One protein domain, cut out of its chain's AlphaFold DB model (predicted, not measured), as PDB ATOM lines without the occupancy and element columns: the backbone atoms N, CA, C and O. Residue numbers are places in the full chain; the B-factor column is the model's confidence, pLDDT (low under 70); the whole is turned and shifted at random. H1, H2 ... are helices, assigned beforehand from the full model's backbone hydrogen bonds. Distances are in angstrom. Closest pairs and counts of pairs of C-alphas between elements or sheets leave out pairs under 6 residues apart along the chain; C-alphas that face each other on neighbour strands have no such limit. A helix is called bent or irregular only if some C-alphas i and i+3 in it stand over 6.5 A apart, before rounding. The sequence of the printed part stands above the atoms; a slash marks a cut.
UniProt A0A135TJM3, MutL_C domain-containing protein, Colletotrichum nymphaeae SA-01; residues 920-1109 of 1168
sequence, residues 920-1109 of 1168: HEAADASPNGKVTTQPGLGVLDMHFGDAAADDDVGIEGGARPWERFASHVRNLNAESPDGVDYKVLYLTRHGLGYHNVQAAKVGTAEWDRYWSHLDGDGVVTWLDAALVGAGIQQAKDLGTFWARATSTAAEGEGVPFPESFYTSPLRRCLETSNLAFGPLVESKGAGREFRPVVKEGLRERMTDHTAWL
ATOM      1  N   HIS A 920     -30.075  55.708 394.450       67.69
ATOM      2  CA  HIS A 920     -31.011  55.509 395.563       67.69
ATOM      3  C   HIS A 920     -32.363  55.026 395.027       67.69
ATOM      4  O   HIS A 920     -32.760  53.896 395.307       67.69
ATOM      5  N   GLU A 921     -33.008  55.815 394.159       66.88
ATOM      6  CA  GLU A 921     -34.301  55.450 393.558       66.88
ATOM      7  C   GLU A 921     -34.203  54.147 392.740       66.88
ATOM      8  O   GLU A 921     -35.135  53.339 392.720       66.88
ATOM      9  N   ALA A 922     -33.051  53.891 392.105       67.44
ATOM     10  CA  ALA A 922     -32.804  52.631 391.404       67.44
ATOM     11  C   ALA A 922     -32.641  51.428 392.358       67.44
ATOM     12  O   ALA A 922     -33.086  50.325 392.025       67.44
ATOM     13  N   ALA A 923     -32.008  51.605 393.524       67.12
ATOM     14  CA  ALA A 923     -31.826  50.543 394.516       67.12
ATOM     15  C   ALA A 923     -33.132  50.194 395.239       67.12
ATOM     16  O   ALA A 923     -33.409  49.005 395.410       67.12
ATOM     17  N   ASP A 924     -33.960  51.190 395.558       66.50
ATOM     18  CA  ASP A 924     -35.303  51.001 396.129       66.50
ATOM     19  C   ASP A 924     -36.224  50.198 395.190       66.50
ATOM     20  O   ASP A 924     -37.102  49.456 395.636       66.50
ATOM     21  N   ALA A 925     -36.002  50.303 393.876       66.00
ATOM     22  CA  ALA A 925     -36.701  49.527 392.852       66.00
ATOM     23  C   ALA A 925     -36.110  48.119 392.604       66.00
ATOM     24  O   ALA A 925     -36.698  47.334 391.852       66.00
ATOM     25  N   SER A 926     -34.962  47.772 393.201       66.31
ATOM     26  CA  SER A 926     -34.272  46.498 392.964       66.31
ATOM     27  C   SER A 926     -34.717  45.403 393.947       66.31
ATOM     28  O   SER A 926     -34.525  45.561 395.153       66.31
ATOM     29  N   PRO A 927     -35.191  44.225 393.479       52.69
ATOM     30  CA  PRO A 927     -35.653  43.135 394.354       52.69
ATOM     31  C   PRO A 927     -34.626  42.607 395.367       52.69
ATOM     32  O   PRO A 927     -35.002  41.925 396.314       52.69
ATOM     33  N   ASN A 928     -33.336  42.891 395.153       55.09
ATOM     34  CA  ASN A 928     -32.228  42.443 395.998       55.09
ATOM     35  C   ASN A 928     -31.515  43.603 396.726       55.09
ATOM     36  O   ASN A 928     -30.445  43.375 397.290       55.09
ATOM     37  N   GLY A 929     -32.028  44.841 396.653       56.81
ATOM     38  CA  GLY A 929     -31.357  46.034 397.196       56.81
ATOM     39  C   GLY A 929     -29.986  46.320 396.564       56.81
ATOM     40  O   GLY A 929     -29.104  46.889 397.203       56.81
ATOM     41  N   LYS A 930     -29.771  45.862 395.322       56.47
ATOM     42  CA  LYS A 930     -28.502  45.970 394.588       56.47
ATOM     43  C   LYS A 930     -28.733  46.494 393.180       56.47
ATOM     44  O   LYS A 930     -29.551  45.939 392.447       56.47
ATOM     45  N   VAL A 931     -27.950  47.486 392.782       65.19
ATOM     46  CA  VAL A 931     -27.842  47.967 391.401       65.19
ATOM     47  C   VAL A 931     -26.363  48.162 391.115       65.19
ATOM     48  O   VAL A 931     -25.658  48.724 391.947       65.19
ATOM     49  N   THR A 932     -25.894  47.680 389.965       67.94
ATOM     50  CA  THR A 932     -24.496  47.878 389.580       67.94
ATOM     51  C   THR A 932     -24.279  49.260 388.976       67.94
ATOM     52  O   THR A 932     -25.136  49.814 388.288       67.94
ATOM     53  N   THR A 933     -23.086  49.794 389.210       70.31
ATOM     54  CA  THR A 933     -22.616  51.058 388.627       70.31
ATOM     55  C   THR A 933     -21.967  50.881 387.244       70.31
ATOM     56  O   THR A 933     -21.410  51.831 386.699       70.31
ATOM     57  N   GLN A 934     -22.032  49.678 386.662       67.06
ATOM     58  CA  GLN A 934     -21.488  49.355 385.339       67.06
ATOM     59  C   GLN A 934     -22.597  49.189 384.278       67.06
ATOM     60  O   GLN A 934     -23.678  48.696 384.603       67.06
ATOM     61  N   PRO A 935     -22.329  49.508 382.995       64.31
ATOM     62  CA  PRO A 935     -21.109  50.135 382.474       64.31
ATOM     63  C   PRO A 935     -21.042  51.644 382.776       64.31
ATOM     64  O   PRO A 935     -22.043  52.273 383.111       64.31
ATOM     65  N   GLY A 936     -19.857  52.235 382.622       69.31
ATOM     66  CA  GLY A 936     -19.681  53.686 382.527       69.31
ATOM     67  C   GLY A 936     -19.762  54.483 383.830       69.31
ATOM     68  O   GLY A 936     -19.863  55.704 383.752       69.31
ATOM     69  N   LEU A 937     -19.725  53.852 385.011       78.44
ATOM     70  CA  LEU A 937     -19.786  54.529 386.321       78.44
ATOM     71  C   LEU A 937     -20.909  55.579 386.406       78.44
ATOM     72  O   LEU A 937     -20.694  56.691 386.881       78.44
ATOM     73  N   GLY A 938     -22.092  55.225 385.896       76.50
ATOM     74  CA  GLY A 938     -23.348  55.962 386.074       76.50
ATOM     75  C   GLY A 938     -23.365  57.452 385.723       76.50
ATOM     76  O   GLY A 938     -24.250  58.157 386.211       76.50
ATOM     77  N   VAL A 939     -22.422  57.955 384.921       83.19
ATOM     78  CA  VAL A 939     -22.476  59.331 384.404       83.19
ATOM     79  C   VAL A 939     -23.637  59.458 383.414       83.19
ATOM     80  O   VAL A 939     -23.867  58.564 382.597       83.19
ATOM     81  N   LEU A 940     -24.391  60.554 383.486       81.62
ATOM     82  CA  LEU A 940     -25.503  60.790 382.567       81.62
ATOM     83  C   LEU A 940     -24.979  61.213 381.188       81.62
ATOM     84  O   LEU A 940     -24.162  62.129 381.079       81.62
ATOM     85  N   ASP A 941     -25.478  60.581 380.123       78.75
ATOM     86  CA  ASP A 941     -25.166  60.981 378.747       78.75
ATOM     87  C   ASP A 941     -25.984  62.222 378.355       78.75
ATOM     88  O   ASP A 941     -27.066  62.137 377.770       78.75
ATOM     89  N   MET A 942     -25.479  63.390 378.750       71.50
ATOM     90  CA  MET A 942     -26.074  64.696 378.469       71.50
ATOM     91  C   MET A 942     -25.041  65.661 377.873       71.50
ATOM     92  O   MET A 942     -23.834  65.400 377.854       71.50
ATOM     93  N   HIS A 943     -25.533  66.781 377.346       67.88
ATOM     94  CA  HIS A 943     -24.703  67.909 376.927       67.88
ATOM     95  C   HIS A 943     -24.651  68.904 378.090       67.88
ATOM     96  O   HIS A 943     -25.689  69.250 378.655       67.88
ATOM     97  N   PHE A 944     -23.447  69.313 378.485       65.75
ATOM     98  CA  PHE A 944     -23.211  70.098 379.697       65.75
ATOM     99  C   PHE A 944     -22.819  71.538 379.336       65.75
ATOM    100  O   PHE A 944     -21.657  71.917 379.432       65.75
ATOM    101  N   GLY A 945     -23.792  72.329 378.883       53.78
ATOM    102  CA  GLY A 945     -23.583  73.723 378.488       53.78
ATOM    103  C   GLY A 945     -24.802  74.337 377.797       53.78
ATOM    104  O   GLY A 945     -25.783  73.648 377.519       53.78
ATOM    105  N   ASP A 946     -24.727  75.639 377.519       44.28
ATOM    106  CA  ASP A 946     -25.624  76.303 376.567       44.28
ATOM    107  C   ASP A 946     -25.129  76.012 375.140       44.28
ATOM    108  O   ASP A 946     -23.929  76.110 374.867       44.28
ATOM    109  N   ALA A 947     -26.041  75.702 374.213       43.25
ATOM    110  CA  ALA A 947     -25.739  75.213 372.855       43.25
ATOM    111  C   ALA A 947     -25.162  76.277 371.884       43.25
ATOM    112  O   ALA A 947     -25.401  76.234 370.679       43.25
ATOM    113  N   ALA A 948     -24.440  77.262 372.420       42.38
ATOM    114  CA  ALA A 948     -23.725  78.318 371.704       42.38
ATOM    115  C   ALA A 948     -22.215  78.346 372.029       42.38
ATOM    116  O   ALA A 948     -21.512  79.230 371.545       42.38
ATOM    117  N   ALA A 949     -21.720  77.411 372.856       43.78
ATOM    118  CA  ALA A 949     -20.304  77.291 373.226       43.78
ATOM    119  C   ALA A 949     -19.573  76.107 372.552       43.78
ATOM    120  O   ALA A 949     -18.344  76.108 372.499       43.78
ATOM    121  N   ASP A 950     -20.307  75.127 372.007       43.25
ATOM    122  CA  ASP A 950     -19.734  73.907 371.409       43.25
ATOM    123  C   ASP A 950     -18.945  74.158 370.099       43.25
ATOM    124  O   ASP A 950     -18.181  73.295 369.673       43.25
ATOM    125  N   ASP A 951     -19.076  75.336 369.473       44.12
ATOM    126  CA  ASP A 951     -18.373  75.690 368.224       44.12
ATOM    127  C   ASP A 951     -16.895  76.119 368.419       44.12
ATOM    128  O   ASP A 951     -16.132  76.093 367.452       44.12
ATOM    129  N   ASP A 952     -16.466  76.523 369.628       44.88
ATOM    130  CA  ASP A 952     -15.116  77.095 369.877       44.88
ATOM    131  C   ASP A 952     -14.190  76.177 370.711       44.88
ATOM    132  O   ASP A 952     -12.973  76.367 370.763       44.88
ATOM    133  N   VAL A 953     -14.736  75.115 371.316       45.16
ATOM    134  CA  VAL A 953     -13.953  74.021 371.914       45.16
ATOM    135  C   VAL A 953     -14.180  72.777 371.067       45.16
ATOM    136  O   VAL A 953     -15.225  72.153 371.174       45.16
ATOM    137  N   GLY A 954     -13.199  72.424 370.227       47.06
ATOM    138  CA  GLY A 954     -13.300  71.397 369.176       47.06
ATOM    139  C   GLY A 954     -13.556  69.959 369.653       47.06
ATOM    140  O   GLY A 954     -12.689  69.092 369.537       47.06
ATOM    141  N   ILE A 955     -14.755  69.709 370.173       46.94
ATOM    142  CA  ILE A 955     -15.290  68.412 370.581       46.94
ATOM    143  C   ILE A 955     -16.158  67.917 369.422       46.94
ATOM    144  O   ILE A 955     -17.361  68.167 369.366       46.94
ATOM    145  N   GLU A 956     -15.541  67.211 368.472       44.91
ATOM    146  CA  GLU A 956     -16.294  66.509 367.428       44.91
ATOM    147  C   GLU A 956     -17.323  65.552 368.064       44.91
ATOM    148  O   GLU A 956     -17.088  64.983 369.136       44.91
ATOM    149  N   GLY A 957     -18.459  65.339 367.386       46.72
ATOM    150  CA  GLY A 957     -19.645  64.626 367.892       46.72
ATOM    151  C   GLY A 957     -19.499  63.118 368.176       46.72
ATOM    152  O   GLY A 957     -20.479  62.386 368.076       46.72
ATOM    153  N   GLY A 958     -18.292  62.644 368.496       56.19
ATOM    154  CA  GLY A 958     -17.978  61.287 368.950       56.19
ATOM    155  C   GLY A 958     -17.403  61.203 370.375       56.19
ATOM    156  O   GLY A 958     -17.031  60.112 370.801       56.19
ATOM    157  N   ALA A 959     -17.300  62.317 371.114       64.69
ATOM    158  CA  ALA A 959     -16.720  62.333 372.462       64.69
ATOM    159  C   ALA A 959     -17.581  61.590 373.508       64.69
ATOM    160  O   ALA A 959     -18.800  61.792 373.617       64.69
ATOM    161  N   ARG A 960     -16.930  60.749 374.320       77.75
ATOM    162  CA  ARG A 960     -17.576  59.857 375.297       77.75
ATOM    163  C   ARG A 960     -18.170  60.648 376.475       77.75
ATOM    164  O   ARG A 960     -17.670  61.732 376.787       77.75
ATOM    165  N   PRO A 961     -19.183  60.117 377.188       83.00
ATOM    166  CA  PRO A 961     -19.818  60.819 378.309       83.00
ATOM    167  C   PRO A 961     -18.832  61.311 379.383       83.00
ATOM    168  O   PRO A 961     -18.919  62.459 379.816       83.00
ATOM    169  N   TRP A 962     -17.826  60.501 379.745       86.12
ATOM    170  CA  TRP A 962     -16.770  60.908 380.684       86.12
ATOM    171  C   TRP A 962     -15.817  61.973 380.132       86.12
ATOM    172  O   TRP A 962     -15.353  62.812 380.900       86.12
ATOM    173  N   GLU A 963     -15.550  61.992 378.825       84.62
ATOM    174  CA  GLU A 963     -14.689  62.996 378.180       84.62
ATOM    175  C   GLU A 963     -15.396  64.364 378.133       84.62
ATOM    176  O   GLU A 963     -14.786  65.396 378.439       84.62
ATOM    177  N   ARG A 964     -16.709  64.372 377.853       84.19
ATOM    178  CA  ARG A 964     -17.575  65.558 377.973       84.19
ATOM    179  C   ARG A 964     -17.663  66.044 379.423       84.19
ATOM    180  O   ARG A 964     -17.358  67.205 379.693       84.19
ATOM    181  N   PHE A 965     -17.979  65.163 380.374       86.69
ATOM    182  CA  PHE A 965     -18.081  65.519 381.796       86.69
ATOM    183  C   PHE A 965     -16.754  66.040 382.383       86.69
ATOM    184  O   PHE A 965     -16.732  67.079 383.042       86.69
ATOM    185  N   ALA A 966     -15.621  65.394 382.085       85.56
ATOM    186  CA  ALA A 966     -14.298  65.848 382.523       85.56
ATOM    187  C   ALA A 966     -13.855  67.166 381.856       85.56
ATOM    188  O   ALA A 966     -12.942  67.832 382.347       85.56
ATOM    189  N   SER A 967     -14.478  67.566 380.746       84.00
ATOM    190  CA  SER A 967     -14.282  68.888 380.136       84.00
ATOM    191  C   SER A 967     -15.139  69.946 380.830       84.00
ATOM    192  O   SER A 967     -14.602  70.963 381.259       84.00
ATOM    193  N   HIS A 968     -16.416  69.649 381.086       85.31
ATOM    194  CA  HIS A 968     -17.308  70.509 381.874       85.31
ATOM    195  C   HIS A 968     -16.756  70.825 383.272       85.31
ATOM    196  O   HIS A 968     -16.671  71.986 383.658       85.31
ATOM    197  N   VAL A 969     -16.274  69.818 384.011       86.44
ATOM    198  CA  VAL A 969     -15.673  70.024 385.346       86.44
ATOM    199  C   VAL A 969     -14.397  70.878 385.286       86.44
ATOM    200  O   VAL A 969     -14.104  71.599 386.240       86.44
ATOM    201  N   ARG A 970     -13.642  70.863 384.178       86.75
ATOM    202  CA  ARG A 970     -12.496  71.774 383.993       86.75
ATOM    203  C   ARG A 970     -12.954  73.207 383.728       86.75
ATOM    204  O   ARG A 970     -12.400  74.112 384.342       86.75
ATOM    205  N   ASN A 971     -13.988  73.407 382.911       85.00
ATOM    206  CA  ASN A 971     -14.561  74.730 382.652       85.00
ATOM    207  C   ASN A 971     -15.168  75.334 383.933       85.00
ATOM    208  O   ASN A 971     -14.827  76.456 384.296       85.00
ATOM    209  N   LEU A 972     -15.939  74.552 384.703       85.44
ATOM    210  CA  LEU A 972     -16.470  74.964 386.011       85.44
ATOM    211  C   LEU A 972     -15.378  75.419 386.996       85.44
ATOM    212  O   LEU A 972     -15.621  76.336 387.771       85.44
ATOM    213  N   ASN A 973     -14.190  74.803 386.974       87.19
ATOM    214  CA  ASN A 973     -13.043  75.207 387.801       87.19
ATOM    215  C   ASN A 973     -12.210  76.360 387.200       87.19
ATOM    216  O   ASN A 973     -11.391  76.941 387.906       87.19
ATOM    217  N   ALA A 974     -12.372  76.675 385.913       86.81
ATOM    218  CA  ALA A 974     -11.736  77.825 385.267       86.81
ATOM    219  C   ALA A 974     -12.581  79.105 385.412       86.81
ATOM    220  O   ALA A 974     -12.038  80.208 385.441       86.81
ATOM    221  N   GLU A 975     -13.902  78.950 385.525       85.12
ATOM    222  CA  GLU A 975     -14.875  80.032 385.717       85.12
ATOM    223  C   GLU A 975     -15.267  80.249 387.193       85.12
ATOM    224  O   GLU A 975     -15.973  81.213 387.512       85.12
ATOM    225  N   SER A 976     -14.834  79.379 388.116       81.56
ATOM    226  CA  SER A 976     -15.194  79.496 389.531       81.56
ATOM    227  C   SER A 976     -14.485  80.662 390.240       81.56
ATOM    228  O   SER A 976     -13.325  80.971 389.962       81.56
ATOM    229  N   PRO A 977     -15.149  81.327 391.207       81.00
ATOM    230  CA  PRO A 977     -14.494  82.302 392.074       81.00
ATOM    231  C   PRO A 977     -13.463  81.666 393.017       81.00
ATOM    232  O   PRO A 977     -13.650  80.536 393.476       81.00
ATOM    233  N   ASP A 978     -12.451  82.449 393.406       74.88
ATOM    234  CA  ASP A 978     -11.423  82.073 394.388       74.88
ATOM    235  C   ASP A 978     -12.010  81.352 395.620       74.88
ATOM    236  O   ASP A 978     -12.776  81.922 396.405       74.88
ATOM    237  N   GLY A 979     -11.606  80.093 395.816       78.69
ATOM    238  CA  GLY A 979     -12.042  79.255 396.939       78.69
ATOM    239  C   GLY A 979     -13.259  78.359 396.671       78.69
ATOM    240  O   GLY A 979     -13.809  77.812 397.631       78.69
ATOM    241  N   VAL A 980     -13.677  78.189 395.412       82.44
ATOM    242  CA  VAL A 980     -14.686  77.201 394.992       82.44
ATOM    243  C   VAL A 980     -14.067  76.182 394.026       82.44
ATOM    244  O   VAL A 980     -13.890  76.464 392.844       82.44
ATOM    245  N   ASP A 981     -13.804  74.977 394.537       81.56
ATOM    246  CA  ASP A 981     -13.305  73.835 393.761       81.56
ATOM    247  C   ASP A 981     -14.437  72.829 393.477       81.56
ATOM    248  O   ASP A 981     -15.073  72.324 394.409       81.56
ATOM    249  N   TYR A 982     -14.611  72.433 392.217       85.06
ATOM    250  CA  TYR A 982     -15.434  71.290 391.811       85.06
ATOM    251  C   TYR A 982     -14.544  70.043 391.695       85.06
ATOM    252  O   TYR A 982     -13.548  70.052 390.969       85.06
ATOM    253  N   LYS A 983     -14.875  68.962 392.414       86.81
ATOM    254  CA  LYS A 983     -14.058  67.734 392.476       86.81
ATOM    255  C   LYS A 983     -14.909  66.484 392.272       86.81
ATOM    256  O   LYS A 983     -15.981  66.368 392.860       86.81
ATOM    257  N   VAL A 984     -14.397  65.534 391.491       85.25
ATOM    258  CA  VAL A 984     -14.974  64.190 391.334       85.25
ATOM    259  C   VAL A 984     -14.381  63.270 392.404       85.25
ATOM    260  O   VAL A 984     -13.180  63.327 392.672       85.25
ATOM    261  N   LEU A 985     -15.213  62.434 393.028       86.00
ATOM    262  CA  LEU A 985     -14.806  61.488 394.069       86.00
ATOM    263  C   LEU A 985     -15.174  60.060 393.656       86.00
ATOM    264  O   LEU A 985     -16.331  59.776 393.362       86.00
ATOM    265  N   TYR A 986     -14.192  59.160 393.686       85.38
ATOM    266  CA  TYR A 986     -14.383  57.731 393.449       85.38
ATOM    267  C   TYR A 986     -14.328  56.986 394.788       85.38
ATOM    268  O   TYR A 986     -13.335  57.092 395.510       85.38
ATOM    269  N   LEU A 987     -15.394  56.259 395.139       83.75
ATOM    270  CA  LEU A 987     -15.577  55.659 396.466       83.75
ATOM    271  C   LEU A 987     -15.720  54.136 396.388       83.75
ATOM    272  O   LEU A 987     -16.793  53.613 396.103       83.75
ATOM    273  N   THR A 988     -14.639  53.421 396.701       80.50
ATOM    274  CA  THR A 988     -14.603  51.951 396.685       80.50
ATOM    275  C   THR A 988     -14.686  51.360 398.097       80.50
ATOM    276  O   THR A 988     -13.968  51.788 399.003       80.50
ATOM    277  N   ARG A 989     -15.515  50.323 398.277       82.81
ATOM    278  CA  ARG A 989     -15.496  49.442 399.461       82.81
ATOM    279  C   ARG A 989     -14.202  48.606 399.497       82.81
ATOM    280  O   ARG A 989     -13.521  48.452 398.485       82.81
ATOM    281  N   HIS A 990     -13.855  48.040 400.655       86.94
ATOM    282  CA  HIS A 990     -12.761  47.062 400.739       86.94
ATOM    283  C   HIS A 990     -13.201  45.686 400.208       86.94
ATOM    284  O   HIS A 990     -14.382  45.341 400.271       86.94
ATOM    285  N   GLY A 991     -12.248  44.863 399.766       84.31
ATOM    286  CA  GLY A 991     -12.496  43.455 399.448       84.31
ATOM    287  C   GLY A 991     -12.981  42.644 400.659       84.31
ATOM    288  O   GLY A 991     -12.887  43.083 401.812       84.31
ATOM    289  N   LEU A 992     -13.489  41.436 400.405       87.94
ATOM    290  CA  LEU A 992     -13.985  40.524 401.437       87.94
ATOM    291  C   LEU A 992     -12.882  40.177 402.457       87.94
ATOM    292  O   LEU A 992     -11.879  39.540 402.123       87.94
ATOM    293  N   GLY A 993     -13.075  40.577 403.714       88.81
ATOM    294  CA  GLY A 993     -12.189  40.247 404.831       88.81
ATOM    295  C   GLY A 993     -12.727  39.115 405.705       88.81
ATOM    296  O   GLY A 993     -13.899  38.747 405.621       88.81
ATOM    297  N   TYR A 994     -11.887  38.594 406.605       86.00
ATOM    298  CA  TYR A 994     -12.279  37.506 407.518       86.00
ATOM    299  C   TYR A 994     -13.523  37.835 408.366       86.00
ATOM    300  O   TYR A 994     -14.363  36.963 408.583       86.00
ATOM    301  N   HIS A 995     -13.694  39.104 408.759       84.56
ATOM    302  CA  HIS A 995     -14.900  39.586 409.441       84.56
ATOM    303  C   HIS A 995     -16.184  39.367 408.617       84.56
ATOM    304  O   HIS A 995     -17.185  38.927 409.168       84.56
ATOM    305  N   ASN A 996     -16.159  39.582 407.295       85.88
ATOM    306  CA  ASN A 996     -17.326  39.360 406.432       85.88
ATOM    307  C   ASN A 996     -17.662  37.868 406.305       85.88
ATOM    308  O   ASN A 996     -18.834  37.505 406.272       85.88
ATOM    309  N   VAL A 997     -16.643  37.001 406.266       85.19
ATOM    310  CA  VAL A 997     -16.834  35.543 406.214       85.19
ATOM    311  C   VAL A 997     -17.458  35.025 407.511       85.19
ATOM    312  O   VAL A 997     -18.391  34.226 407.450       85.19
ATOM    313  N   GLN A 998     -17.009  35.502 408.678       84.38
ATOM    314  CA  GLN A 998     -17.662  35.158 409.945       84.38
ATOM    315  C   GLN A 998     -19.081  35.739 410.011       84.38
ATOM    316  O   GLN A 998     -20.003  35.004 410.351       84.38
ATOM    317  N   ALA A 999     -19.284  37.002 409.624       83.44
ATOM    318  CA  ALA A 999     -20.599  37.643 409.597       83.44
ATOM    319  C   ALA A 999     -21.616  36.870 408.735       83.44
ATOM    320  O   ALA A 999     -22.732  36.616 409.178       83.44
ATOM    321  N   ALA A1000     -21.218  36.422 407.540       82.88
ATOM    322  CA  ALA A1000     -22.055  35.594 406.667       82.88
ATOM    323  C   ALA A1000     -22.307  34.176 407.225       82.88
ATOM    324  O   ALA A1000     -23.347  33.584 406.950       82.88
ATOM    325  N   LYS A1001     -21.374  33.634 408.019       84.31
ATOM    326  CA  LYS A1001     -21.465  32.310 408.661       84.31
ATOM    327  C   LYS A1001     -22.350  32.298 409.915       84.31
ATOM    328  O   LYS A1001     -22.955  31.268 410.195       84.31
ATOM    329  N   VAL A1002     -22.404  33.396 410.676       82.56
ATOM    330  CA  VAL A1002     -23.230  33.509 411.902       82.56
ATOM    331  C   VAL A1002     -24.558  34.239 411.671       82.56
ATOM    332  O   VAL A1002     -25.488  34.066 412.453       82.56
ATOM    333  N   GLY A1003     -24.663  35.013 410.587       81.81
ATOM    334  CA  GLY A1003     -25.817  35.844 410.251       81.81
ATOM    335  C   GLY A1003     -25.799  37.206 410.953       81.81
ATOM    336  O   GLY A1003     -25.349  37.330 412.091       81.81
ATOM    337  N   THR A1004     -26.330  38.227 410.273       74.00
ATOM    338  CA  THR A1004     -26.397  39.638 410.703       74.00
ATOM    339  C   THR A1004     -26.751  39.821 412.180       74.00
ATOM    340  O   THR A1004     -25.972  40.398 412.929       74.00
ATOM    341  N   ALA A1005     -27.872  39.252 412.636       75.75
ATOM    342  CA  ALA A1005     -28.362  39.477 413.995       75.75
ATOM    343  C   ALA A1005     -27.437  38.934 415.104       75.75
ATOM    344  O   ALA A1005     -27.329  39.565 416.149       75.75
ATOM    345  N   GLU A1006     -26.761  37.796 414.904       78.31
ATOM    346  CA  GLU A1006     -25.784  37.271 415.877       78.31
ATOM    347  C   GLU A1006     -24.402  37.917 415.704       78.31
ATOM    348  O   GLU A1006     -23.639  38.015 416.670       78.31
ATOM    349  N   TRP A1007     -24.075  38.375 414.490       83.50
ATOM    350  CA  TRP A1007     -22.872  39.161 414.228       83.50
ATOM    351  C   TRP A1007     -22.910  40.461 415.032       83.50
ATOM    352  O   TRP A1007     -22.094  40.599 415.939       83.50
ATOM    353  N   ASP A1008     -23.910  41.315 414.795       79.25
ATOM    354  CA  ASP A1008     -24.054  42.638 415.425       79.25
ATOM    355  C   ASP A1008     -24.398  42.570 416.931       79.25
ATOM    356  O   ASP A1008     -24.251  43.551 417.657       79.25
ATOM    357  N   ARG A1009     -24.869  41.416 417.428       78.94
ATOM    358  CA  ARG A1009     -25.189  41.191 418.852       78.94
ATOM    359  C   ARG A1009     -23.995  40.734 419.692       78.94
ATOM    360  O   ARG A1009     -24.031  40.901 420.912       78.94
ATOM    361  N   TYR A1010     -23.026  40.040 419.092       78.69
ATOM    362  CA  TYR A1010     -22.043  39.266 419.857       78.69
ATOM    363  C   TYR A1010     -20.701  39.092 419.146       78.69
ATOM    364  O   TYR A1010     -19.663  39.452 419.699       78.69
ATOM    365  N   TRP A1011     -20.684  38.520 417.938       82.62
ATOM    366  CA  TRP A1011     -19.413  38.143 417.303       82.62
ATOM    367  C   TRP A1011     -18.589  39.358 416.868       82.62
ATOM    368  O   TRP A1011     -17.360  39.314 416.943       82.62
ATOM    369  N   SER A1012     -19.241  40.457 416.481       82.62
ATOM    370  CA  SER A1012     -18.580  41.704 416.097       82.62
ATOM    371  C   SER A1012     -17.875  42.420 417.254       82.62
ATOM    372  O   SER A1012     -17.026  43.274 417.006       82.62
ATOM    373  N   HIS A1013     -18.199  42.077 418.505       82.62
ATOM    374  CA  HIS A1013     -17.601  42.639 419.726       82.62
ATOM    375  C   HIS A1013     -16.436  41.805 420.284       82.62
ATOM    376  O   HIS A1013     -15.820  42.197 421.271       82.62
ATOM    377  N   LEU A1014     -16.104  40.677 419.649       83.25
ATOM    378  CA  LEU A1014     -14.944  39.839 419.976       83.25
ATOM    379  C   LEU A1014     -13.800  40.092 418.990       83.25
ATOM    380  O   LEU A1014     -14.053  40.428 417.838       83.25
ATOM    381  N   ASP A1015     -12.544  39.869 419.380       83.62
ATOM    382  CA  ASP A1015     -11.403  39.999 418.452       83.62
ATOM    383  C   ASP A1015     -11.339  38.868 417.402       83.62
ATOM    384  O   ASP A1015     -10.679  39.004 416.368       83.62
ATOM    385  N   GLY A1016     -12.001  37.736 417.667       86.31
ATOM    386  CA  GLY A1016     -11.984  36.520 416.851       86.31
ATOM    387  C   GLY A1016     -12.703  35.342 417.522       86.31
ATOM    388  O   GLY A1016     -13.142  35.454 418.665       86.31
ATOM    389  N   ASP A1017     -12.762  34.185 416.851       80.69
ATOM    390  CA  ASP A1017     -13.244  32.911 417.435       80.69
ATOM    391  C   ASP A1017     -12.124  32.078 418.094       80.69
ATOM    392  O   ASP A1017     -12.334  30.933 418.492       80.69
ATOM    393  N   GLY A1018     -10.918  32.644 418.205       75.88
ATOM    394  CA  GLY A1018      -9.714  31.959 418.687       75.88
ATOM    395  C   GLY A1018      -8.958  31.171 417.610       75.88
ATOM    396  O   GLY A1018      -7.827  30.756 417.861       75.88
ATOM    397  N   VAL A1019      -9.528  31.012 416.409       77.19
ATOM    398  CA  VAL A1019      -8.867  30.423 415.227       77.19
ATOM    399  C   VAL A1019      -8.645  31.486 414.148       77.19
ATOM    400  O   VAL A1019      -7.585  31.532 413.527       77.19
ATOM    401  N   VAL A1020      -9.628  32.365 413.955       75.75
ATOM    402  CA  VAL A1020      -9.614  33.482 413.010       75.75
ATOM    403  C   VAL A1020      -9.802  34.785 413.779       75.75
ATOM    404  O   VAL A1020     -10.804  34.981 414.464       75.75
ATOM    405  N   THR A1021      -8.845  35.700 413.635       80.00
ATOM    406  CA  THR A1021      -8.942  37.077 414.135       80.00
ATOM    407  C   THR A1021      -9.642  37.957 413.103       80.00
ATOM    408  O   THR A1021      -9.292  37.935 411.919       80.00
ATOM    409  N   TRP A1022     -10.611  38.754 413.552       82.69
ATOM    410  CA  TRP A1022     -11.248  39.795 412.746       82.69
ATOM    411  C   TRP A1022     -11.045  41.220 413.273       82.69
ATOM    412  O   TRP A1022     -11.286  42.158 412.510       82.69
ATOM    413  N   LEU A1023     -10.503  41.395 414.486       81.62
ATOM    414  CA  LEU A1023      -9.761  42.609 414.853       81.62
ATOM    415  C   LEU A1023      -8.729  42.919 413.751       81.62
ATOM    416  O   LEU A1023      -7.918  42.062 413.404       81.62
ATOM    417  N   ASP A1024      -8.805  44.118 413.166       83.69
ATOM    418  CA  ASP A1024      -8.020  44.538 411.993       83.69
ATOM    419  C   ASP A1024      -7.936  43.487 410.857       83.69
ATOM    420  O   ASP A1024      -6.870  43.207 410.300       83.69
ATOM    421  N   ALA A1025      -9.077  42.857 410.536       85.12
ATOM    422  CA  ALA A1025      -9.166  41.753 409.578       85.12
ATOM    423  C   ALA A1025      -8.419  42.022 408.257       85.12
ATOM    424  O   ALA A1025      -8.675  43.025 407.585       85.12
ATOM    425  N   ALA A1026      -7.589  41.056 407.850       89.00
ATOM    426  CA  ALA A1026      -7.027  40.947 406.503       89.00
ATOM    427  C   ALA A1026      -8.085  40.509 405.470       89.00
ATOM    428  O   ALA A1026      -9.164  40.015 405.836       89.00
ATOM    429  N   LEU A1027      -7.758  40.638 404.183       90.25
ATOM    430  CA  LEU A1027      -8.526  40.038 403.087       90.25
ATOM    431  C   LEU A1027      -8.460  38.501 403.111       90.25
ATOM    432  O   LEU A1027      -7.419  37.913 403.407       90.25
ATOM    433  N   VAL A1028      -9.560  37.844 402.732       91.50
ATOM    434  CA  VAL A1028      -9.549  36.411 402.379       91.50
ATOM    435  C   VAL A1028      -9.213  36.229 400.895       91.50
ATOM    436  O   VAL A1028      -9.240  37.191 400.131       91.50
ATOM    437  N   GLY A1029      -8.954  34.996 400.444       91.19
ATOM    438  CA  GLY A1029      -8.601  34.715 399.042       91.19
ATOM    439  C   GLY A1029      -9.582  35.296 398.007       91.19
ATOM    440  O   GLY A1029      -9.147  35.851 397.002       91.19
ATOM    441  N   ALA A1030     -10.889  35.264 398.291       90.00
ATOM    442  CA  ALA A1030     -11.904  35.916 397.459       90.00
ATOM    443  C   ALA A1030     -11.783  37.454 397.458       90.00
ATOM    444  O   ALA A1030     -11.880  38.068 396.402       90.00
ATOM    445  N   GLY A1031     -11.495  38.078 398.607       89.81
ATOM    446  CA  GLY A1031     -11.257  39.523 398.711       89.81
ATOM    447  C   GLY A1031      -9.991  39.989 397.994       89.81
ATOM    448  O   GLY A1031      -9.976  41.058 397.390       89.81
ATOM    449  N   ILE A1032      -8.945  39.157 397.995       92.50
ATOM    450  CA  ILE A1032      -7.723  39.380 397.212       92.50
ATOM    451  C   ILE A1032      -8.024  39.329 395.708       92.50
ATOM    452  O   ILE A1032      -7.444  40.106 394.952       92.50
ATOM    453  N   GLN A1033      -8.916  38.437 395.262       92.38
ATOM    454  CA  GLN A1033      -9.309  38.369 393.853       92.38
ATOM    455  C   GLN A1033     -10.176  39.571 393.456       92.38
ATOM    456  O   GLN A1033      -9.801  40.286 392.535       92.38
ATOM    457  N   GLN A1034     -11.210  39.892 394.242       88.88
ATOM    458  CA  GLN A1034     -12.043  41.093 394.069       88.88
ATOM    459  C   GLN A1034     -11.213  42.381 393.902       88.88
ATOM    460  O   GLN A1034     -11.502  43.199 393.031       88.88
ATOM    461  N   ALA A1035     -10.154  42.558 394.699       90.38
ATOM    462  CA  ALA A1035      -9.275  43.725 394.595       90.38
ATOM    463  C   ALA A1035      -8.469  43.771 393.275       90.38
ATOM    464  O   ALA A1035      -8.211  44.853 392.751       90.38
ATOM    465  N   LYS A1036      -8.108  42.613 392.702       91.56
ATOM    466  CA  LYS A1036      -7.458  42.516 391.379       91.56
ATOM    467  C   LYS A1036      -8.448  42.707 390.232       91.56
ATOM    468  O   LYS A1036      -8.100  43.323 389.225       91.56
ATOM    469  N   ASP A1037      -9.669  42.203 390.381       88.12
ATOM    470  CA  ASP A1037     -10.740  42.372 389.395       88.12
ATOM    471  C   ASP A1037     -11.115  43.859 389.284       88.12
ATOM    472  O   ASP A1037     -11.209  44.399 388.181       88.12
ATOM    473  N   LEU A1038     -11.177  44.561 390.423       87.56
ATOM    474  CA  LEU A1038     -11.289  46.017 390.500       87.56
ATOM    475  C   LEU A1038     -10.111  46.738 389.814       87.56
ATOM    476  O   LEU A1038     -10.335  47.667 389.041       87.56
ATOM    477  N   GLY A1039      -8.864  46.314 390.047       88.44
ATOM    478  CA  GLY A1039      -7.704  46.865 389.328       88.44
ATOM    479  C   GLY A1039      -7.793  46.654 387.810       88.44
ATOM    480  O   GLY A1039      -7.473  47.545 387.024       88.44
ATOM    481  N   THR A1040      -8.326  45.508 387.383       89.06
ATOM    482  CA  THR A1040      -8.577  45.183 385.968       89.06
ATOM    483  C   THR A1040      -9.705  46.036 385.377       89.06
ATOM    484  O   THR A1040      -9.625  46.450 384.219       89.06
ATOM    485  N   PHE A1041     -10.732  46.366 386.166       86.81
ATOM    486  CA  PHE A1041     -11.746  47.352 385.796       86.81
ATOM    487  C   PHE A1041     -11.123  48.746 385.601       86.81
ATOM    488  O   PHE A1041     -11.276  49.326 384.527       86.81
ATOM    489  N   TRP A1042     -10.343  49.246 386.568       87.19
ATOM    490  CA  TRP A1042      -9.691  50.561 386.473       87.19
ATOM    491  C   TRP A1042      -8.703  50.670 385.303       87.19
ATOM    492  O   TRP A1042      -8.609  51.733 384.681       87.19
ATOM    493  N   ALA A1043      -8.020  49.576 384.950       86.56
ATOM    494  CA  ALA A1043      -7.182  49.496 383.752       86.56
ATOM    495  C   ALA A1043      -7.977  49.772 382.460       86.56
ATOM    496  O   ALA A1043      -7.492  50.486 381.582       86.56
ATOM    497  N   ARG A1044      -9.200  49.228 382.356       85.00
ATOM    498  CA  ARG A1044     -10.088  49.370 381.190       85.00
ATOM    499  C   ARG A1044     -10.802  50.721 381.165       85.00
ATOM    500  O   ARG A1044     -10.792  51.393 380.137       85.00
ATOM    501  N   ALA A1045     -11.387  51.127 382.291       82.81
ATOM    502  CA  ALA A1045     -12.149  52.368 382.414       82.81
ATOM    503  C   ALA A1045     -11.288  53.603 382.088       82.81
ATOM    504  O   ALA A1045     -11.729  54.504 381.379       82.81
ATOM    505  N   THR A1046     -10.022  53.588 382.529       83.69
ATOM    506  CA  THR A1046      -9.038  54.664 382.303       83.69
ATOM    507  C   THR A1046      -8.109  54.396 381.104       83.69
ATOM    508  O   THR A1046      -6.965  54.869 381.070       83.69
ATOM    509  N   SER A1047      -8.569  53.600 380.133       80.19
ATOM    510  CA  SER A1047      -7.887  53.361 378.856       80.19
ATOM    511  C   SER A1047      -8.328  54.376 377.802       80.19
ATOM    512  O   SER A1047      -9.519  54.630 377.640       80.19
ATOM    513  N   THR A1048      -7.371  54.912 377.043       67.31
ATOM    514  CA  THR A1048      -7.619  55.822 375.911       67.31
ATOM    515  C   THR A1048      -7.924  55.092 374.597       67.31
ATOM    516  O   THR A1048      -8.245  55.732 373.597       67.31
ATOM    517  N   ALA A1049      -7.853  53.754 374.574       69.12
ATOM    518  CA  ALA A1049      -8.244  52.948 373.417       69.12
ATOM    519  C   ALA A1049      -9.731  53.145 373.062       69.12
ATOM    520  O   ALA A1049     -10.526  53.562 373.904       69.12
ATOM    521  N   ALA A1050     -10.127  52.807 371.831       59.41
ATOM    522  CA  ALA A1050     -11.501  52.990 371.336       59.41
ATOM    523  C   ALA A1050     -12.584  52.299 372.196       59.41
ATOM    524  O   ALA A1050     -13.711  52.770 372.254       59.41
ATOM    525  N   GLU A1051     -12.224  51.221 372.899       59.41
ATOM    526  CA  GLU A1051     -13.118  50.403 373.739       59.41
ATOM    527  C   GLU A1051     -13.120  50.805 375.233       59.41
ATOM    528  O   GLU A1051     -13.785  50.169 376.049       59.41
ATOM    529  N   GLY A1052     -12.341  51.821 375.627       66.19
ATOM    530  CA  GLY A1052     -12.305  52.330 377.006       66.19
ATOM    531  C   GLY A1052     -13.502  53.224 377.355       66.19
ATOM    532  O   GLY A1052     -14.148  53.793 376.477       66.19
ATOM    533  N   GLU A1053     -13.775  53.420 378.645       70.69
ATOM    534  CA  GLU A1053     -14.882  54.289 379.094       70.69
ATOM    535  C   GLU A1053     -14.513  55.787 379.117       70.69
ATOM    536  O   GLU A1053     -15.394  56.636 379.237       70.69
ATOM    537  N   GLY A1054     -13.225  56.131 378.968       76.88
ATOM    538  CA  GLY A1054     -12.739  57.520 378.970       76.88
ATOM    539  C   GLY A1054     -12.658  58.159 380.362       76.88
ATOM    540  O   GLY A1054     -12.547  59.379 380.473       76.88
ATOM    541  N   VAL A1055     -12.720  57.358 381.432       85.75
ATOM    542  CA  VAL A1055     -12.731  57.841 382.822       85.75
ATOM    543  C   VAL A1055     -11.383  58.500 383.163       85.75
ATOM    544  O   VAL A1055     -10.333  57.879 382.946       85.75
ATOM    545  N   PRO A1056     -11.359  59.728 383.721       84.25
ATOM    546  CA  PRO A1056     -10.117  60.365 384.141       84.25
ATOM    547  C   PRO A1056      -9.474  59.592 385.303       84.25
ATOM    548  O   PRO A1056     -10.131  59.189 386.262       84.25
ATOM    549  N   PHE A1057      -8.164  59.360 385.212       85.25
ATOM    550  CA  PHE A1057      -7.427  58.604 386.226       85.25
ATOM    551  C   PHE A1057      -7.296  59.417 387.533       85.25
ATOM    552  O   PHE A1057      -7.007  60.612 387.449       85.25
ATOM    553  N   PRO A1058      -7.461  58.819 388.732       87.00
ATOM    554  CA  PRO A1058      -7.449  59.582 389.981       87.00
ATOM    555  C   PRO A1058      -6.113  60.294 390.251       87.00
ATOM    556  O   PRO A1058      -5.051  59.673 390.267       87.00
ATOM    557  N   GLU A1059      -6.176  61.599 390.524       84.56
ATOM    558  CA  GLU A1059      -5.000  62.439 390.815       84.56
ATOM    559  C   GLU A1059      -4.421  62.213 392.221       84.56
ATOM    560  O   GLU A1059      -3.242  62.463 392.473       84.56
ATOM    561  N   SER A1060      -5.254  61.763 393.163       86.06
ATOM    562  CA  SER A1060      -4.865  61.512 394.551       86.06
ATOM    563  C   SER A1060      -5.633  60.332 395.138       86.06
ATOM    564  O   SER A1060      -6.786  60.084 394.791       86.06
ATOM    565  N   PHE A1061      -4.975  59.596 396.035       88.88
ATOM    566  CA  PHE A1061      -5.488  58.357 396.616       88.88
ATOM    567  C   PHE A1061      -5.533  58.470 398.137       88.88
ATOM    568  O   PHE A1061      -4.545  58.862 398.761       88.88
ATOM    569  N   TYR A1062      -6.654  58.073 398.731       90.12
ATOM    570  CA  TYR A1062      -6.869  58.040 400.177       90.12
ATOM    571  C   TYR A1062      -7.331  56.643 400.590       90.12
ATOM    572  O   TYR A1062      -8.041  55.982 399.835       90.12
ATOM    573  N   THR A1063      -6.934  56.174 401.774       89.88
ATOM    574  CA  THR A1063      -7.366  54.859 402.279       89.88
ATOM    575  C   THR A1063      -7.441  54.815 403.807       89.88
ATOM    576  O   THR A1063      -6.852  55.646 404.501       89.88
ATOM    577  N   SER A1064      -8.207  53.867 404.339       87.81
ATOM    578  CA  SER A1064      -8.316  53.615 405.781       87.81
ATOM    579  C   SER A1064      -7.047  52.913 406.293       87.81
ATOM    580  O   SER A1064      -6.496  52.095 405.557       87.81
ATOM    581  N   PRO A1065      -6.586  53.148 407.538       87.56
ATOM    582  CA  PRO A1065      -5.447  52.422 408.116       87.56
ATOM    583  C   PRO A1065      -5.716  50.931 408.358       87.56
ATOM    584  O   PRO A1065      -4.777  50.185 408.623       87.56
ATOM    585  N   LEU A1066      -6.976  50.486 408.269       87.56
ATOM    586  CA  LEU A1066      -7.328  49.075 408.392       87.56
ATOM    587  C   LEU A1066      -6.625  48.227 407.338       87.56
ATOM    588  O   LEU A1066      -6.635  48.545 406.143       87.56
ATOM    589  N   ARG A1067      -6.117  47.080 407.775       88.94
ATOM    590  CA  ARG A1067      -5.318  46.163 406.970       88.94
ATOM    591  C   ARG A1067      -5.983  45.786 405.644       88.94
ATOM    592  O   ARG A1067      -5.376  45.974 404.595       88.94
ATOM    593  N   ARG A1068      -7.243  45.335 405.662       90.75
ATOM    594  CA  ARG A1068      -8.017  45.028 404.439       90.75
ATOM    595  C   ARG A1068      -8.162  46.203 403.472       90.75
ATOM    596  O   ARG A1068      -8.228  45.980 402.266       90.75
ATOM    597  N   CYS A1069      -8.220  47.439 403.966       90.94
ATOM    598  CA  CYS A1069      -8.347  48.626 403.122       90.94
ATOM    599  C   CYS A1069      -7.015  48.937 402.436       90.94
ATOM    600  O   CYS A1069      -6.993  49.111 401.221       90.94
ATOM    601  N   LEU A1070      -5.905  48.888 403.183       91.62
ATOM    602  CA  LEU A1070      -4.546  48.980 402.641       91.62
ATOM    603  C   LEU A1070      -4.276  47.878 401.600       91.62
ATOM    604  O   LEU A1070      -3.833  48.176 400.491       91.62
ATOM    605  N   GLU A1071      -4.601  46.621 401.926       92.19
ATOM    606  CA  GLU A1071      -4.470  45.470 401.022       92.19
ATOM    607  C   GLU A1071      -5.322  45.653 399.749       92.19
ATOM    608  O   GLU A1071      -4.810  45.452 398.649       92.19
ATOM    609  N   THR A1072      -6.579  46.112 399.864       92.06
ATOM    610  CA  THR A1072      -7.452  46.377 398.700       92.06
ATOM    611  C   THR A1072      -6.898  47.501 397.824       92.06
ATOM    612  O   THR A1072      -6.753  47.317 396.618       92.06
ATOM    613  N   SER A1073      -6.561  48.657 398.412       92.31
ATOM    614  CA  SER A1073      -6.050  49.814 397.668       92.31
ATOM    615  C   SER A1073      -4.757  49.479 396.922       92.31
ATOM    616  O   SER A1073      -4.609  49.858 395.762       92.31
ATOM    617  N   ASN A1074      -3.841  48.745 397.563       92.75
ATOM    618  CA  ASN A1074      -2.568  48.365 396.959       92.75
ATOM    619  C   ASN A1074      -2.741  47.350 395.816       92.75
ATOM    620  O   ASN A1074      -2.118  47.499 394.769       92.75
ATOM    621  N   LEU A1075      -3.616  46.351 395.981       92.50
ATOM    622  CA  LEU A1075      -3.907  45.363 394.934       92.50
ATOM    623  C   LEU A1075      -4.644  45.965 393.725       92.50
ATOM    624  O   LEU A1075      -4.395  45.531 392.602       92.50
ATOM    625  N   ALA A1076      -5.516  46.954 393.941       90.81
ATOM    626  CA  ALA A1076      -6.289  47.588 392.875       90.81
ATOM    627  C   ALA A1076      -5.497  48.657 392.102       90.81
ATOM    628  O   ALA A1076      -5.555  48.695 390.874       90.81
ATOM    629  N   PHE A1077      -4.757  49.527 392.801       90.44
ATOM    630  CA  PHE A1077      -4.123  50.705 392.191       90.44
ATOM    631  C   PHE A1077      -2.595  50.647 392.107       90.44
ATOM    632  O   PHE A1077      -2.038  51.344 391.261       90.44
ATOM    633  N   GLY A1078      -1.917  49.813 392.905       89.88
ATOM    634  CA  GLY A1078      -0.452  49.703 392.915       89.88
ATOM    635  C   GLY A1078       0.148  49.485 391.520       89.88
ATOM    636  O   GLY A1078       0.831  50.378 391.010       89.88
ATOM    637  N   PRO A1079      -0.208  48.384 390.827       89.00
ATOM    638  CA  PRO A1079       0.283  48.098 389.477       89.00
ATOM    639  C   PRO A1079      -0.079  49.168 388.432       89.00
ATOM    640  O   PRO A1079       0.643  49.344 387.450       89.00
ATOM    641  N   LEU A1080      -1.186  49.900 388.620       86.00
ATOM    642  CA  LEU A1080      -1.620  50.962 387.705       86.00
ATOM    643  C   LEU A1080      -0.818  52.252 387.895       86.00
ATOM    644  O   LEU A1080      -0.462  52.900 386.913       86.00
ATOM    645  N   VAL A1081      -0.515  52.620 389.141       86.44
ATOM    646  CA  VAL A1081       0.287  53.810 389.460       86.44
ATOM    647  C   VAL A1081       1.761  53.579 389.136       86.44
ATOM    648  O   VAL A1081       2.395  54.472 388.579       86.44
ATOM    649  N   GLU A1082       2.293  52.379 389.365       83.31
ATOM    650  CA  GLU A1082       3.673  52.037 388.994       83.31
ATOM    651  C   GLU A1082       3.880  52.058 387.469       83.31
ATOM    652  O   GLU A1082       4.873  52.613 386.986       83.31
ATOM    653  N   SER A1083       2.919  51.524 386.699       80.50
ATOM    654  CA  SER A1083       2.985  51.480 385.229       80.50
ATOM    655  C   SER A1083       2.686  52.824 384.552       80.50
ATOM    656  O   SER A1083       3.424  53.211 383.646       80.50
ATOM    657  N   LYS A1084       1.662  53.576 384.988       72.88
ATOM    658  CA  LYS A1084       1.355  54.914 384.434       72.88
ATOM    659  C   LYS A1084       2.275  56.019 384.972       72.88
ATOM    660  O   LYS A1084       2.514  57.005 384.283       72.88
ATOM    661  N   GLY A1085       2.797  55.872 386.190       62.81
ATOM    662  CA  GLY A1085       3.564  56.893 386.913       62.81
ATOM    663  C   GLY A1085       5.084  56.832 386.734       62.81
ATOM    664  O   GLY A1085       5.793  57.415 387.554       62.81
ATOM    665  N   ALA A1086       5.584  56.126 385.712       57.69
ATOM    666  CA  ALA A1086       7.012  55.942 385.429       57.69
ATOM    667  C   ALA A1086       7.823  55.388 386.624       57.69
ATOM    668  O   ALA A1086       8.880  55.913 386.972       57.69
ATOM    669  N   GLY A1087       7.318  54.329 387.271       59.44
ATOM    670  CA  GLY A1087       8.004  53.662 388.387       59.44
ATOM    671  C   GLY A1087       7.869  54.360 389.745       59.44
ATOM    672  O   GLY A1087       8.627  54.062 390.666       59.44
ATOM    673  N   ARG A1088       6.914  55.288 389.899       71.88
ATOM    674  CA  ARG A1088       6.542  55.833 391.214       71.88
ATOM    675  C   ARG A1088       5.772  54.791 392.029       71.88
ATOM    676  O   ARG A1088       4.710  54.342 391.613       71.88
ATOM    677  N   GLU A1089       6.295  54.467 393.208       81.00
ATOM    678  CA  GLU A1089       5.647  53.603 394.203       81.00
ATOM    679  C   GLU A1089       4.274  54.158 394.628       81.00
ATOM    680  O   GLU A1089       4.118  55.360 394.880       81.00
ATOM    681  N   PHE A1090       3.284  53.276 394.761       87.81
ATOM    682  CA  PHE A1090       1.940  53.643 395.202       87.81
ATOM    683  C   PHE A1090       1.902  53.993 396.699       87.81
ATOM    684  O   PHE A1090       2.009  53.132 397.570       87.81
ATOM    685  N   ARG A1091       1.718  55.283 397.004       86.38
ATOM    686  CA  ARG A1091       1.703  55.823 398.376       86.38
ATOM    687  C   ARG A1091       0.402  56.591 398.667       86.38
ATOM    688  O   ARG A1091       0.393  57.818 398.562       86.38
ATOM    689  N   PRO A1092      -0.705  55.904 399.009       88.88
ATOM    690  CA  PRO A1092      -1.974  56.553 399.337       88.88
ATOM    691  C   PRO A1092      -1.911  57.282 400.689       88.88
ATOM    692  O   PRO A1092      -1.200  56.879 401.612       88.88
ATOM    693  N   VAL A1093      -2.700  58.345 400.833       89.94
ATOM    694  CA  VAL A1093      -2.810  59.116 402.076       89.94
ATOM    695  C   VAL A1093      -3.737  58.388 403.049       89.94
ATOM    696  O   VAL A1093      -4.955  58.344 402.868       89.94
ATOM    697  N   VAL A1094      -3.157  57.827 404.108       87.06
ATOM    698  CA  VAL A1094      -3.905  57.090 405.135       87.06
ATOM    699  C   VAL A1094      -4.719  58.051 406.016       87.06
ATOM    700  O   VAL A1094      -4.206  59.072 406.484       87.06
ATOM    701  N   LYS A1095      -6.001  57.738 406.241       82.31
ATOM    702  CA  LYS A1095      -6.969  58.572 406.976       82.31
ATOM    703  C   LYS A1095      -7.802  57.721 407.939       82.31
ATOM    704  O   LYS A1095      -8.632  56.927 407.509       82.31
ATOM    705  N   GLU A1096      -7.628  57.936 409.243       75.81
ATOM    706  CA  GLU A1096      -8.293  57.148 410.297       75.81
ATOM    707  C   GLU A1096      -9.829  57.146 410.189       75.81
ATOM    708  O   GLU A1096     -10.450  56.108 410.365       75.81
ATOM    709  N   GLY A1097     -10.450  58.275 409.833       74.25
ATOM    710  CA  GLY A1097     -11.912  58.393 409.712       74.25
ATOM    711  C   GLY A1097     -12.530  57.884 408.402       74.25
ATOM    712  O   GLY A1097     -13.748  57.931 408.262       74.25
ATOM    713  N   LEU A1098     -11.735  57.413 407.433       77.69
ATOM    714  CA  LEU A1098     -12.229  57.030 406.101       77.69
ATOM    715  C   LEU A1098     -12.862  55.626 406.125       77.69
ATOM    716  O   LEU A1098     -12.232  54.645 405.727       77.69
ATOM    717  N   ARG A1099     -14.091  55.525 406.646       75.88
ATOM    718  CA  ARG A1099     -14.911  54.296 406.698       75.88
ATOM    719  C   ARG A1099     -16.369  54.608 406.356       75.88
ATOM    720  O   ARG A1099     -16.900  55.596 406.846       75.88
ATOM    721  N   GLU A1100     -17.005  53.743 405.564       65.75
ATOM    722  CA  GLU A1100     -18.408  53.865 405.122       65.75
ATOM    723  C   GLU A1100     -19.386  54.072 406.286       65.75
ATOM    724  O   GLU A1100     -20.174  55.008 406.254       65.75
ATOM    725  N   ARG A1101     -19.289  53.221 407.316       61.41
ATOM    726  CA  ARG A1101     -20.016  53.324 408.586       61.41
ATOM    727  C   ARG A1101     -19.008  53.264 409.736       61.41
ATOM    728  O   ARG A1101     -18.028  52.521 409.673       61.41
ATOM    729  N   MET A1102     -19.262  54.026 410.797       65.44
ATOM    730  CA  MET A1102     -18.528  53.947 412.065       65.44
ATOM    731  C   MET A1102     -19.379  53.167 413.070       65.44
ATOM    732  O   MET A1102     -20.389  53.692 413.534       65.44
ATOM    733  N   THR A1103     -18.988  51.935 413.406       65.25
ATOM    734  CA  THR A1103     -19.631  51.142 414.472       65.25
ATOM    735  C   THR A1103     -18.616  50.740 415.543       65.25
ATOM    736  O   THR A1103     -17.410  50.937 415.386       65.25
ATOM    737  N   ASP A1104     -19.108  50.196 416.650       66.69
ATOM    738  CA  ASP A1104     -18.353  49.739 417.821       66.69
ATOM    739  C   ASP A1104     -17.682  48.360 417.640       66.69
ATOM    740  O   ASP A1104     -17.034  47.860 418.558       66.69
ATOM    741  N   HIS A1105     -17.797  47.751 416.455       77.31
ATOM    742  CA  HIS A1105     -17.262  46.416 416.180       77.31
ATOM    743  C   HIS A1105     -15.720  46.406 416.214       77.31
ATOM    744  O   HIS A1105     -15.067  47.263 415.611       77.31
ATOM    745  N   THR A1106     -15.119  45.371 416.807       68.81
ATOM    746  CA  THR A1106     -13.652  45.173 416.893       68.81
ATOM    747  C   THR A1106     -12.973  45.175 415.524       68.81
ATOM    748  O   THR A1106     -11.846  45.645 415.385       68.81
ATOM    749  N   ALA A1107     -13.677  44.732 414.479       55.47
ATOM    750  CA  ALA A1107     -13.198  44.742 413.099       55.47
ATOM    751  C   ALA A1107     -12.956  46.152 412.519       55.47
ATOM    752  O   ALA A1107     -12.406  46.272 411.418       55.47
ATOM    753  N   TRP A1108     -13.339  47.219 413.226       51.56
ATOM    754  CA  TRP A1108     -12.987  48.607 412.909       51.56
ATOM    755  C   TRP A1108     -11.810  49.148 413.740       51.56
ATOM    756  O   TRP A1108     -11.316  50.237 413.436       51.56
ATOM    757  N   LEU A1109     -11.327  48.419 414.745       62.16
ATOM    758  CA  LEU A1109     -10.140  48.788 415.517       62.16
ATOM    759  C   LEU A1109      -8.864  48.324 414.792       62.16
ATOM    760  O   LEU A1109      -8.832  47.250 414.191       62.16
TER     761      LEU A1109
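AT A GLANCE: This is residues 920 to 1109 of the 1168 residues of the protein "MutL_C domain-containing protein" of Colletotrichum nymphaeae SA-01 (UniProt A0A135TJM3). Little regular structure: helices H5 and H6 pack side by side in the middle, and long loops lead to H2 toward one end, H3 and H4 at the other, and H1 off one side. The 190 printed residues include six named helices, H1 to H6 in order, and no named strand; the class is all helix, with 69 residues in named elements. The whole is loose, radius of gyration of the C-alphas 20.4 A, spanning 67 by 45 by 38 A.

HOW THE PARTS SIT: H1, residues 920 to 924, and H2, residues 961 to 974, touch no helix. H3, residues 994 to 1002, and H4, residues 1004 to 1009, are close but not clearly touching, about perpendicular at 77 degrees; their closest C-alphas, Ala 999 and Trp 1007, are 5.4 A apart. H5, residues 1029 to 1045, touches H6, residues 1067 to 1084, the same way at a shallow tilt of 33 degrees, only just short of steep; the closest C-alphas, Gly 1039 and Ala 1076, are 3.9 A apart. Backbone O i to N i+4 pairs are within hydrogen-bond range throughout H1, H3, H4 and H5, 9 of 10 in H2 and 12 of 14 in H6.

IN THESE COORDINATES: H1 begins at C-alpha 920 (-31.011, 55.509, 395.563). H5 is 24.5 A long. H6, 25.1 A, is irregular, C-alphas 1076 and 1079 being 7.4 A apart, and ends at C-alpha 1084 (1.355, 54.914, 384.434).

THE WHOLE: The printed part has no cut. The link H3 to H4 is tight; the others are long. Residues 946 to 952 stand free. Fifty residues have pLDDT under 70, among them 943 to 959.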